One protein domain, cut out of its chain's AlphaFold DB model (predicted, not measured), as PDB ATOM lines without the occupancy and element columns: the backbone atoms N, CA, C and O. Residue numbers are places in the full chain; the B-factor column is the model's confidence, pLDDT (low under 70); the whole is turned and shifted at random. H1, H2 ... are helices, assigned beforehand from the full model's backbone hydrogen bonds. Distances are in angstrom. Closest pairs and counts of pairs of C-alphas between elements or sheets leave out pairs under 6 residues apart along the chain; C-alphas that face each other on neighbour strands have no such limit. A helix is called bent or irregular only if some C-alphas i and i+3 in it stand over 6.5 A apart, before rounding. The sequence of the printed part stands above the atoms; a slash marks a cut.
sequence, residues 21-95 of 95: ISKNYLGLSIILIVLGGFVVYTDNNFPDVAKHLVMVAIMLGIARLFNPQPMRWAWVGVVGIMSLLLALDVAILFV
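This is residues 21 to 95 of the 95 residues of an uncharacterized protein of Hymenobacter sp. HDW8 (UniProt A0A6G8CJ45). Three helices stand side by side in one row, making a thin slab one helix thick; the chain zigzags through it, with H2 in the middle and H1 and H3 along its two sides. H3, the longest, runs side by side with H2 and nearly antiparallel to it, their lines at 9 degrees, H1 is turned a little more against H2, at 24 degrees, and the link between H1 and H2, residues 42 to 47, sticks out at one end. The printed part has 75 residues with three named helices, in the order H1, H2, H3 along the chain, and no named strand; the class is all helix. The whole is loose, with a radius of gyration of the C-alphas of 14.1 A, and its outline, only just flat, spans 44 by 29 by 12 A.

H3, residues 69 to 93, touches H2, residues 48 to 65, with its residues 72 to 83 alone. Their closest C-alphas are those of Arg 72 and Ala 63, 5.1 A apart. The two helices run opposite ways at a shallow tilt of 9 degrees, a helical hairpin with centres 10.6 A apart. H2 also touches H1, residues 23 to 41, and the closest C-alphas here are those of Lys 51 and Val 40, 5.0 A apart. H1 and H2 form a second helical hairpin, opposite ways at a shallow tilt of 24 degrees, with centres 10.3 A apart. H1 and H3 are apart. In H1 and H3 every O i to N i+4 pair is within hydrogen-bond range; in H2 12 of 14 are.

H3 is 36.6 A long from its first to its last C-alpha, from Gln 69 at (176.523, 240.705, 176.274) to Leu 93 at (176.969, 223.100, 208.310). H2, from Asp 48 to Leu 65, is 26.5 A long; it is neither bent nor irregular, but only just: C-alphas 61 and 64 are 6.3 A apart. H1 is 26.8 A long, from Lys 23, whose C-alpha is at (166.806, 255.279, 182.994), to Tyr 41.

The two C-alphas farthest apart are those of Lys 23 and Val 95, at 46.0 A, and the first and last printed C-alphas, of Ile 21 and Val 95, are 43.0 A apart. The printed part has no cut and ends at residue 95, the chain's last. The link from H2 to H3, with 3 residues, is tight; the link from H1 to H2, with 6 residues, is short, and residues 42 to 47 stand free. The mean pLDDT of the printed part is 84.2, and residues 94 to 95 are under 70.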
ATOM      1  N   ILE A  21     168.260 248.967 178.681       75.19
ATOM      2  CA  ILE A  21     168.277 249.501 180.044       75.19
ATOM      3  C   ILE A  21     167.580 250.861 180.029       75.19
ATOM      4  O   ILE A  21     168.074 251.819 179.433       75.19
ATOM      5  N   SER A  22     166.429 250.961 180.689       78.25
ATOM      6  CA  SER A  22     165.757 252.245 180.872       78.25
ATOM      7  C   SER A  22     166.449 253.065 181.966       78.25
ATOM      8  O   SER A  22     167.042 252.517 182.898       78.25
ATOM      9  N   LYS A  23     166.329 254.398 181.910       79.69
ATOM     10  CA  LYS A  23     166.806 255.279 182.994       79.69
ATOM     11  C   LYS A  23     166.181 254.910 184.347       79.69
ATOM     12  O   LYS A  23     166.858 254.959 185.369       79.69
ATOM     13  N   ASN A  24     164.925 254.456 184.333       80.94
ATOM     14  CA  ASN A  24     164.217 253.977 185.519       80.94
ATOM     15  C   ASN A  24     164.863 252.713 186.097       80.94
ATOM     16  O   ASN A  24     164.997 252.615 187.309       80.94
ATOM     17  N   TYR A  25     165.311 251.776 185.252       80.31
ATOM     18  CA  TYR A  25     166.037 250.588 185.707       80.31
ATOM     19  C   TYR A  25     167.338 250.969 186.413       80.31
ATOM     20  O   TYR A  25     167.664 250.401 187.448       80.31
ATOM     21  N   LEU A  26     168.062 251.948 185.871       81.75
ATOM     22  CA  LEU A  26     169.310 252.443 186.446       81.75
ATOM     23  C   LEU A  26     169.073 253.066 187.831       81.75
ATOM     24  O   LEU A  26     169.726 252.677 188.795       81.75
ATOM     25  N   GLY A  27     168.078 253.952 187.946       83.81
ATOM     26  CA  GLY A  27     167.684 254.546 189.227       83.81
ATOM     27  C   GLY A  27     167.218 253.505 190.250       83.81
ATOM     28  O   GLY A  27     167.667 253.516 191.392       83.81
ATOM     29  N   LEU A  28     166.383 252.553 189.828       83.94
ATOM     30  CA  LEU A  28     165.885 251.478 190.690       83.94
ATOM     31  C   LEU A  28     167.017 250.535 191.123       83.94
ATOM     32  O   LEU A  28     167.068 250.134 192.281       83.94
ATOM     33  N   SER A  29     167.975 250.253 190.236       83.81
ATOM     34  CA  SER A  29     169.168 249.463 190.562       83.81
ATOM     35  C   SER A  29     170.024 250.155 191.618       83.81
ATOM     36  O   SER A  29     170.442 249.504 192.567       83.81
ATOM     37  N   ILE A  30     170.242 251.470 191.506       86.31
ATOM     38  CA  ILE A  30     170.979 252.243 192.518       86.31
ATOM     39  C   ILE A  30     170.265 252.166 193.872       86.31
ATOM     40  O   ILE A  30     170.900 251.861 194.879       86.31
ATOM     41  N   ILE A  31     168.946 252.377 193.894       87.31
ATOM     42  CA  ILE A  31     168.138 252.289 195.119       87.31
ATOM     43  C   ILE A  31     168.256 250.896 195.753       87.31
ATOM     44  O   ILE A  31     168.485 250.792 196.956       87.31
ATOM     45  N   LEU A  32     168.154 249.830 194.954       86.25
ATOM     46  CA  LEU A  32     168.291 248.453 195.434       86.25
ATOM     47  C   LEU A  32     169.698 248.146 195.955       86.25
ATOM     48  O   LEU A  32     169.820 247.479 196.979       86.25
ATOM     49  N   ILE A  33     170.746 248.642 195.293       87.31
ATOM     50  CA  ILE A  33     172.136 248.481 195.746       87.31
ATOM     51  C   ILE A  33     172.326 249.145 197.110       87.31
ATOM     52  O   ILE A  33     172.902 248.534 198.006       87.31
ATOM     53  N   VAL A  34     171.812 250.363 197.293       88.31
ATOM     54  CA  VAL A  34     171.906 251.083 198.571       88.31
ATOM     55  C   VAL A  34     171.106 250.367 199.660       88.31
ATOM     56  O   VAL A  34     171.635 250.122 200.741       88.31
ATOM     57  N   LEU A  35     169.858 249.982 199.373       87.50
ATOM     58  CA  LEU A  35     168.998 249.276 200.327       87.50
ATOM     59  C   LEU A  35     169.577 247.927 200.739       87.50
ATOM     60  O   LEU A  35     169.615 247.621 201.927       87.50
ATOM     61  N   GLY A  36     170.046 247.114 199.796       86.19
ATOM     62  CA  GLY A  36     170.643 245.841 200.179       86.19
ATOM     63  C   GLY A  36     172.030 245.990 200.775       86.19
ATOM     64  O   GLY A  36     172.362 245.214 201.657       86.19
ATOM     65  N   GLY A  37     172.800 247.016 200.404       86.00
ATOM     66  CA  GLY A  37     174.010 247.384 201.136       86.00
ATOM     67  C   GLY A  37     173.698 247.677 202.605       86.00
ATOM     68  O   GLY A  37     174.352 247.139 203.493       86.00
ATOM     69  N   PHE A  38     172.630 248.431 202.874       87.38
ATOM     70  CA  PHE A  38     172.145 248.659 204.233       87.38
ATOM     71  C   PHE A  38     171.724 247.351 204.921       87.38
ATOM     72  O   PHE A  38     172.128 247.105 206.052       87.38
ATOM     73  N   VAL A  39     170.972 246.472 204.254       85.69
ATOM     74  CA  VAL A  39     170.559 245.180 204.840       85.69
ATOM     75  C   VAL A  39     171.755 244.270 205.144       85.69
ATOM     76  O   VAL A  39     171.772 243.627 206.189       85.69
ATOM     77  N   VAL A  40     172.749 244.219 204.257       85.56
ATOM     78  CA  VAL A  40     173.895 243.303 204.356       85.56
ATOM     79  C   VAL A  40     174.939 243.794 205.358       85.56
ATOM     80  O   VAL A  40     175.440 242.988 206.137       85.56
ATOM     81  N   TYR A  41     175.260 245.091 205.356       83.50
ATOM     82  CA  TYR A  41     176.385 245.641 206.125       83.50
ATOM     83  C   TYR A  41     175.989 246.348 207.423       83.50
ATOM     84  O   TYR A  41     176.867 246.667 208.222       83.50
ATOM     85  N   THR A  42     174.703 246.612 207.653       86.81
ATOM     86  CA  THR A  42     174.265 247.158 208.945       86.81
ATOM     87  C   THR A  42     174.196 246.041 209.974       86.81
ATOM     88  O   THR A  42     173.772 244.923 209.667       86.81
ATOM     89  N   ASP A  43     174.569 246.365 211.209       82.25
ATOM     90  CA  ASP A  43     174.438 245.464 212.345       82.25
ATOM     91  C   ASP A  43     172.951 245.322 212.709       82.25
ATOM     92  O   ASP A  43     172.353 246.132 213.418       82.25
ATOM     93  N   ASN A  44     172.306 244.360 212.063       84.44
ATOM     94  CA  ASN A  44     170.884 244.088 212.164       84.44
ATOM     95  C   ASN A  44     170.655 242.589 212.393       84.44
ATOM     96  O   ASN A  44     171.481 241.747 212.031       84.44
ATOM     97  N   ASN A  45     169.491 242.261 212.952       86.31
ATOM     98  CA  ASN A  45     169.118 240.896 213.332       86.31
ATOM     99  C   ASN A  45     168.676 240.020 212.142       86.31
ATOM    100  O   ASN A  45     167.994 239.014 212.344       86.31
ATOM    101  N   PHE A  46     168.983 240.403 210.898       83.19
ATOM    102  CA  PHE A  46     168.651 239.551 209.760       83.19
ATOM    103  C   PHE A  46     169.510 238.281 209.787       83.19
ATOM    104  O   PHE A  46     170.716 238.383 210.016       83.19
ATOM    105  N   PRO A  47     168.924 237.102 209.497       85.38
ATOM    106  CA  PRO A  47     169.688 235.868 209.365       85.38
ATOM    107  C   PRO A  47     170.782 236.018 208.306       85.38
ATOM    108  O   PRO A  47     170.532 236.587 207.239       85.38
ATOM    109  N   ASP A  48     171.955 235.434 208.546       82.75
ATOM    110  CA  ASP A  48     173.077 235.519 207.603       82.75
ATOM    111  C   ASP A  48     172.702 234.983 206.222       82.75
ATOM    112  O   ASP A  48     173.026 235.597 205.206       82.75
ATOM    113  N   VAL A  49     171.917 233.904 206.160       81.38
ATOM    114  CA  VAL A  49     171.392 233.356 204.899       81.38
ATOM    115  C   VAL A  49     170.554 234.392 204.140       81.38
ATOM    116  O   VAL A  49     170.685 234.522 202.924       81.38
ATOM    117  N   ALA A  50     169.731 235.181 204.837       84.00
ATOM    118  CA  ALA A  50     168.924 236.225 204.209       84.00
ATOM    119  C   ALA A  50     169.798 237.365 203.664       84.00
ATOM    120  O   ALA A  50     169.577 237.816 202.538       84.00
ATOM    121  N   LYS A  51     170.830 237.784 204.410       85.94
ATOM    122  CA  LYS A  51     171.814 238.778 203.941       85.94
ATOM    123  C   LYS A  51     172.527 238.294 202.679       85.94
ATOM    124  O   LYS A  51     172.620 239.033 201.699       85.94
ATOM    125  N   HIS A  52     172.944 237.032 202.651       84.62
ATOM    126  CA  HIS A  52     173.590 236.447 201.478       84.62
ATOM    127  C   HIS A  52     172.655 236.360 200.266       84.62
ATOM    128  O   HIS A  52     173.062 236.712 199.160       84.62
ATOM    129  N   LEU A  53     171.391 235.964 200.450       85.19
ATOM    130  CA  LEU A  53     170.408 235.952 199.360       85.19
ATOM    131  C   LEU A  53     170.196 237.351 198.768       85.19
ATOM    132  O   LEU A  53     170.143 237.501 197.546       85.19
ATOM    133  N   VAL A  54     170.127 238.381 199.616       88.38
ATOM    134  CA  VAL A  54     170.032 239.783 199.177       88.38
ATOM    135  C   VAL A  54     171.281 240.196 198.397       88.38
ATOM    136  O   VAL A  54     171.164 240.797 197.327       88.38
ATOM    137  N   MET A  55     172.469 239.832 198.880       87.56
ATOM    138  CA  MET A  55     173.737 240.106 198.202       87.56
ATOM    139  C   MET A  55     173.788 239.462 196.809       87.56
ATOM    140  O   MET A  55     174.075 240.148 195.827       87.56
ATOM    141  N   VAL A  56     173.436 238.177 196.700       88.12
ATOM    142  CA  VAL A  56     173.376 237.445 195.422       88.12
ATOM    143  C   VAL A  56     172.355 238.075 194.477       88.12
ATOM    144  O   VAL A  56     172.661 238.296 193.303       88.12
ATOM    145  N   ALA A  57     171.163 238.422 194.968       86.38
ATOM    146  CA  ALA A  57     170.123 239.054 194.159       86.38
ATOM    147  C   ALA A  57     170.585 240.399 193.574       86.38
ATOM    148  O   ALA A  57     170.347 240.679 192.396       86.38
ATOM    149  N   ILE A  58     171.293 241.209 194.362       87.62
ATOM    150  CA  ILE A  58     171.843 242.491 193.904       87.62
ATOM    151  C   ILE A  58     172.954 242.280 192.891       87.62
ATOM    152  O   ILE A  58     172.944 242.921 191.839       87.62
ATOM    153  N   MET A  59     173.876 241.356 193.160       87.88
ATOM    154  CA  MET A  59     174.927 241.009 192.210       87.88
ATOM    155  C   MET A  59     174.325 240.553 190.875       87.88
ATOM    156  O   MET A  59     174.715 241.066 189.828       87.88
ATOM    157  N   LEU A  60     173.311 239.685 190.877       86.69
ATOM    158  CA  LEU A  60     172.604 239.288 189.652       86.69
ATOM    159  C   LEU A  60     171.880 240.465 188.976       86.69
ATOM    160  O   LEU A  60     171.902 240.570 187.752       86.69
ATOM    161  N   GLY A  61     171.285 241.383 189.740       82.50
ATOM    162  CA  GLY A  61     170.638 242.587 189.206       82.50
ATOM    163  C   GLY A  61     171.609 243.533 188.485       82.50
ATOM    164  O   GLY A  61     171.274 244.106 187.442       82.50
ATOM    165  N   ILE A  62     172.843 243.635 188.986       84.38
ATOM    166  CA  ILE A  62     173.928 244.420 188.376       84.38
ATOM    167  C   ILE A  62     174.390 243.810 187.047       84.38
ATOM    168  O   ILE A  62     174.885 244.540 186.191       84.38
ATOM    169  N   ALA A  63     174.152 242.514 186.800       85.19
ATOM    170  CA  ALA A  63     174.526 241.853 185.545       85.19
ATOM    171  C   ALA A  63     174.008 242.596 184.303       85.19
ATOM    172  O   ALA A  63     174.665 242.626 183.265       85.19
ATOM    173  N   ARG A  64     172.832 243.228 184.403       80.75
ATOM    174  CA  ARG A  64     172.258 244.014 183.307       80.75
ATOM    175  C   ARG A  64     173.017 245.308 183.017       80.75
ATOM    176  O   ARG A  64     172.918 245.772 181.891       80.75
ATOM    177  N   LEU A  65     173.768 245.868 183.970       81.94
ATOM    178  CA  LEU A  65     174.522 247.117 183.794       81.94
ATOM    179  C   LEU A  65     175.750 246.954 182.888       81.94
ATOM    180  O   LEU A  65     176.225 247.941 182.329       81.94
ATOM    181  N   PHE A  66     176.256 245.732 182.697       82.38
ATOM    182  CA  PHE A  66     177.359 245.503 181.766       82.38
ATOM    183  C   PHE A  66     176.887 245.713 180.324       82.38
ATOM    184  O   PHE A  66     175.860 245.181 179.906       82.38
ATOM    185  N   ASN A  67     177.626 246.494 179.537       76.88
ATOM    186  CA  ASN A  67     177.249 246.793 178.153       76.88
ATOM    187  C   ASN A  67     177.421 245.586 177.213       76.88
ATOM    188  O   ASN A  67     176.447 245.191 176.569       76.88
ATOM    189  N   PRO A  68     178.610 244.956 177.134       83.62
ATOM    190  CA  PRO A  68     178.787 243.810 176.257       83.62
ATOM    191  C   PRO A  68     178.060 242.579 176.809       83.62
ATOM    192  O   PRO A  68     178.282 242.158 177.944       83.62
ATOM    193  N   GLN A  69     177.229 241.954 175.968       81.25
ATOM    194  CA  GLN A  69     176.523 240.705 176.274       81.25
ATOM    195  C   GLN A  69     177.420 239.600 176.877       81.25
ATOM    196  O   GLN A  69     177.003 239.017 177.878       81.25
ATOM    197  N   PRO A  70     178.641 239.317 176.368       84.50
ATOM    198  CA  PRO A  70     179.501 238.299 176.978       84.50
ATOM    199  C   PRO A  70     179.914 238.639 178.416       84.50
ATOM    200  O   PRO A  70     180.037 237.741 179.241       84.50
ATOM    201  N   MET A  71     180.057 239.923 178.755       85.00
ATOM    202  CA  MET A  71     180.409 240.357 180.110       85.00
ATOM    203  C   MET A  71     179.246 240.164 181.090       85.00
ATOM    204  O   MET A  71     179.477 239.793 182.238       85.00
ATOM    205  N   ARG A  72     177.995 240.319 180.627       87.06
ATOM    206  CA  ARG A  72     176.795 239.988 181.420       87.06
ATOM    207  C   ARG A  72     176.790 238.515 181.813       87.06
ATOM    208  O   ARG A  72     176.608 238.188 182.979       87.06
ATOM    209  N   TRP A  73     177.019 237.633 180.840       85.75
ATOM    210  CA  TRP A  73     177.041 236.187 181.070       85.75
ATOM    211  C   TRP A  73     178.228 235.743 181.915       85.75
ATOM    212  O   TRP A  73     178.050 234.905 182.794       85.75
ATOM    213  N   ALA A  74     179.408 236.330 181.699       88.94
ATOM    214  CA  ALA A  74     180.571 236.088 182.544       88.94
ATOM    215  C   ALA A  74     180.270 236.455 184.004       88.94
ATOM    216  O   ALA A  74     180.540 235.665 184.904       88.94
ATOM    217  N   TRP A  75     179.633 237.605 184.234       91.56
ATOM    218  CA  TRP A  75     179.226 238.029 185.567       91.56
ATOM    219  C   TRP A  75     178.188 237.093 186.199       91.56
ATOM    220  O   TRP A  75     178.363 236.671 187.338       91.56
ATOM    221  N   VAL A  76     177.145 236.699 185.458       88.88
ATOM    222  CA  VAL A  76     176.166 235.699 185.932       88.88
ATOM    223  C   VAL A  76     176.858 234.382 186.287       88.88
ATOM    224  O   VAL A  76     176.533 233.786 187.311       88.88
ATOM    225  N   GLY A  77     177.834 233.949 185.486       89.44
ATOM    226  CA  GLY A  77     178.642 232.764 185.762       89.44
ATOM    227  C   GLY A  77     179.422 232.879 187.073       89.44
ATOM    228  O   GLY A  77     179.344 231.978 187.903       89.44
ATOM    229  N   VAL A  78     180.109 234.005 187.296       90.38
ATOM    230  CA  VAL A  78     180.847 234.275 188.544       90.38
ATOM    231  C   VAL A  78     179.915 234.236 189.751       90.38
ATOM    232  O   VAL A  78     180.172 233.501 190.701       90.38
ATOM    233  N   VAL A  79     178.800 234.969 189.698       90.81
ATOM    234  CA  VAL A  79     177.827 235.004 190.801       90.81
ATOM    235  C   VAL A  79     177.210 233.623 191.036       90.81
ATOM    236  O   VAL A  79     177.006 233.231 192.185       90.81
ATOM    237  N   GLY A  80     176.967 232.853 189.973       88.75
ATOM    238  CA  GLY A  80     176.494 231.472 190.060       88.75
ATOM    239  C   GLY A  80     177.477 230.549 190.783       88.75
ATOM    240  O   GLY A  80     177.065 229.806 191.669       88.75
ATOM    241  N   ILE A  81     178.774 230.638 190.468       90.44
ATOM    242  CA  ILE A  81     179.826 229.874 191.159       90.44
ATOM    243  C   ILE A  81     179.895 230.272 192.637       90.44
ATOM    244  O   ILE A  81     179.897 229.398 193.499       90.44
ATOM    245  N   MET A  82     179.893 231.573 192.947       86.94
ATOM    246  CA  MET A  82     179.909 232.046 194.339       86.94
ATOM    247  C   MET A  82     178.680 231.563 195.122       86.94
ATOM    248  O   MET A  82     178.801 231.152 196.272       86.94
ATOM    249  N   SER A  83     177.507 231.556 194.486       85.69
ATOM    250  CA  SER A  83     176.266 231.069 195.101       85.69
ATOM    251  C   SER A  83     176.294 229.559 195.352       85.69
ATOM    252  O   SER A  83     175.766 229.096 196.358       85.69
ATOM    253  N   LEU A  84     176.920 228.786 194.457       86.19
ATOM    254  CA  LEU A  84     177.134 227.347 194.631       86.19
ATOM    255  C   LEU A  84     178.061 227.044 195.810       86.19
ATOM    256  O   LEU A  84     177.763 226.141 196.585       86.19
ATOM    257  N   LEU A  85     179.149 227.806 195.959       84.38
ATOM    258  CA  LEU A  85     180.057 227.678 197.102       84.38
ATOM    259  C   LEU A  85     179.330 227.970 198.416       84.38
ATOM    260  O   LEU A  85     179.401 227.170 199.339       84.38
ATOM    261  N   LEU A  86     178.532 229.040 198.454       82.38
ATOM    262  CA  LEU A  86     177.705 229.352 199.615       82.38
ATOM    263  C   LEU A  86     176.719 228.220 199.943       82.38
ATOM    264  O   LEU A  86     176.559 227.847 201.101       82.38
ATOM    265  N   ALA A  87     176.040 227.670 198.933       83.75
ATOM    266  CA  ALA A  87     175.111 226.562 199.138       83.75
ATOM    267  C   ALA A  87     175.823 225.313 199.678       83.75
ATOM    268  O   ALA A  87     175.257 224.603 200.507       83.75
ATOM    269  N   LEU A  88     177.058 225.064 199.233       85.19
ATOM    270  CA  LEU A  88     177.894 223.982 199.740       85.19
ATOM    271  C   LEU A  88     178.294 224.219 201.202       85.19
ATOM    272  O   LEU A  88     178.140 223.306 202.005       85.19
ATOM    273  N   ASP A  89     178.730 225.429 201.558       81.06
ATOM    274  CA  ASP A  89     179.080 225.786 202.940       81.06
ATOM    275  C   ASP A  89     177.884 225.589 203.879       81.06
ATOM    276  O   ASP A  89     178.000 224.978 204.940       81.06
ATOM    277  N   VAL A  90     176.703 226.043 203.452       79.81
ATOM    278  CA  VAL A  90     175.451 225.841 204.187       79.81
ATOM    279  C   VAL A  90     175.134 224.350 204.316       79.81
ATOM    280  O   VAL A  90     174.822 223.894 205.410       79.81
ATOM    281  N   ALA A  91     175.237 223.572 203.237       81.62
ATOM    282  CA  ALA A  91     174.967 222.137 203.276       81.62
ATOM    283  C   ALA A  91     175.919 221.387 204.222       81.62
ATOM    284  O   ALA A  91     175.465 220.502 204.940       81.62
ATOM    285  N   ILE A  92     177.201 221.762 204.267       82.56
ATOM    286  CA  ILE A  92     178.190 221.185 205.190       82.56
ATOM    287  C   ILE A  92     177.841 221.509 206.646       82.56
ATOM    288  O   ILE A  92     177.988 220.649 207.502       82.56
ATOM    289  N   LEU A  93     177.355 222.717 206.945       74.69
ATOM    290  CA  LEU A  93     176.969 223.100 208.310       74.69
ATOM    291  C   LEU A  93     175.748 222.332 208.849       74.69
ATOM    292  O   LEU A  93     175.530 222.317 210.061       74.69
ATOM    293  N   PHE A  94     174.946 221.729 207.970       68.06
ATOM    294  CA  PHE A  94     173.736 220.978 208.323       68.06
ATOM    295  C   PHE A  94     173.887 219.448 208.193       68.06
ATOM    296  O   PHE A  94     172.897 218.737 208.384       68.06
ATOM    297  N   VAL A  95     175.089 218.948 207.878       61.94
ATOM    298  CA  VAL A  95     175.456 217.516 207.811       61.94
ATOM    299  C   VAL A  95     176.341 217.155 208.996       61.94
ATOM    300  O   VAL A  95     176.051 216.113 209.626       61.94
TER     301      VAL A  95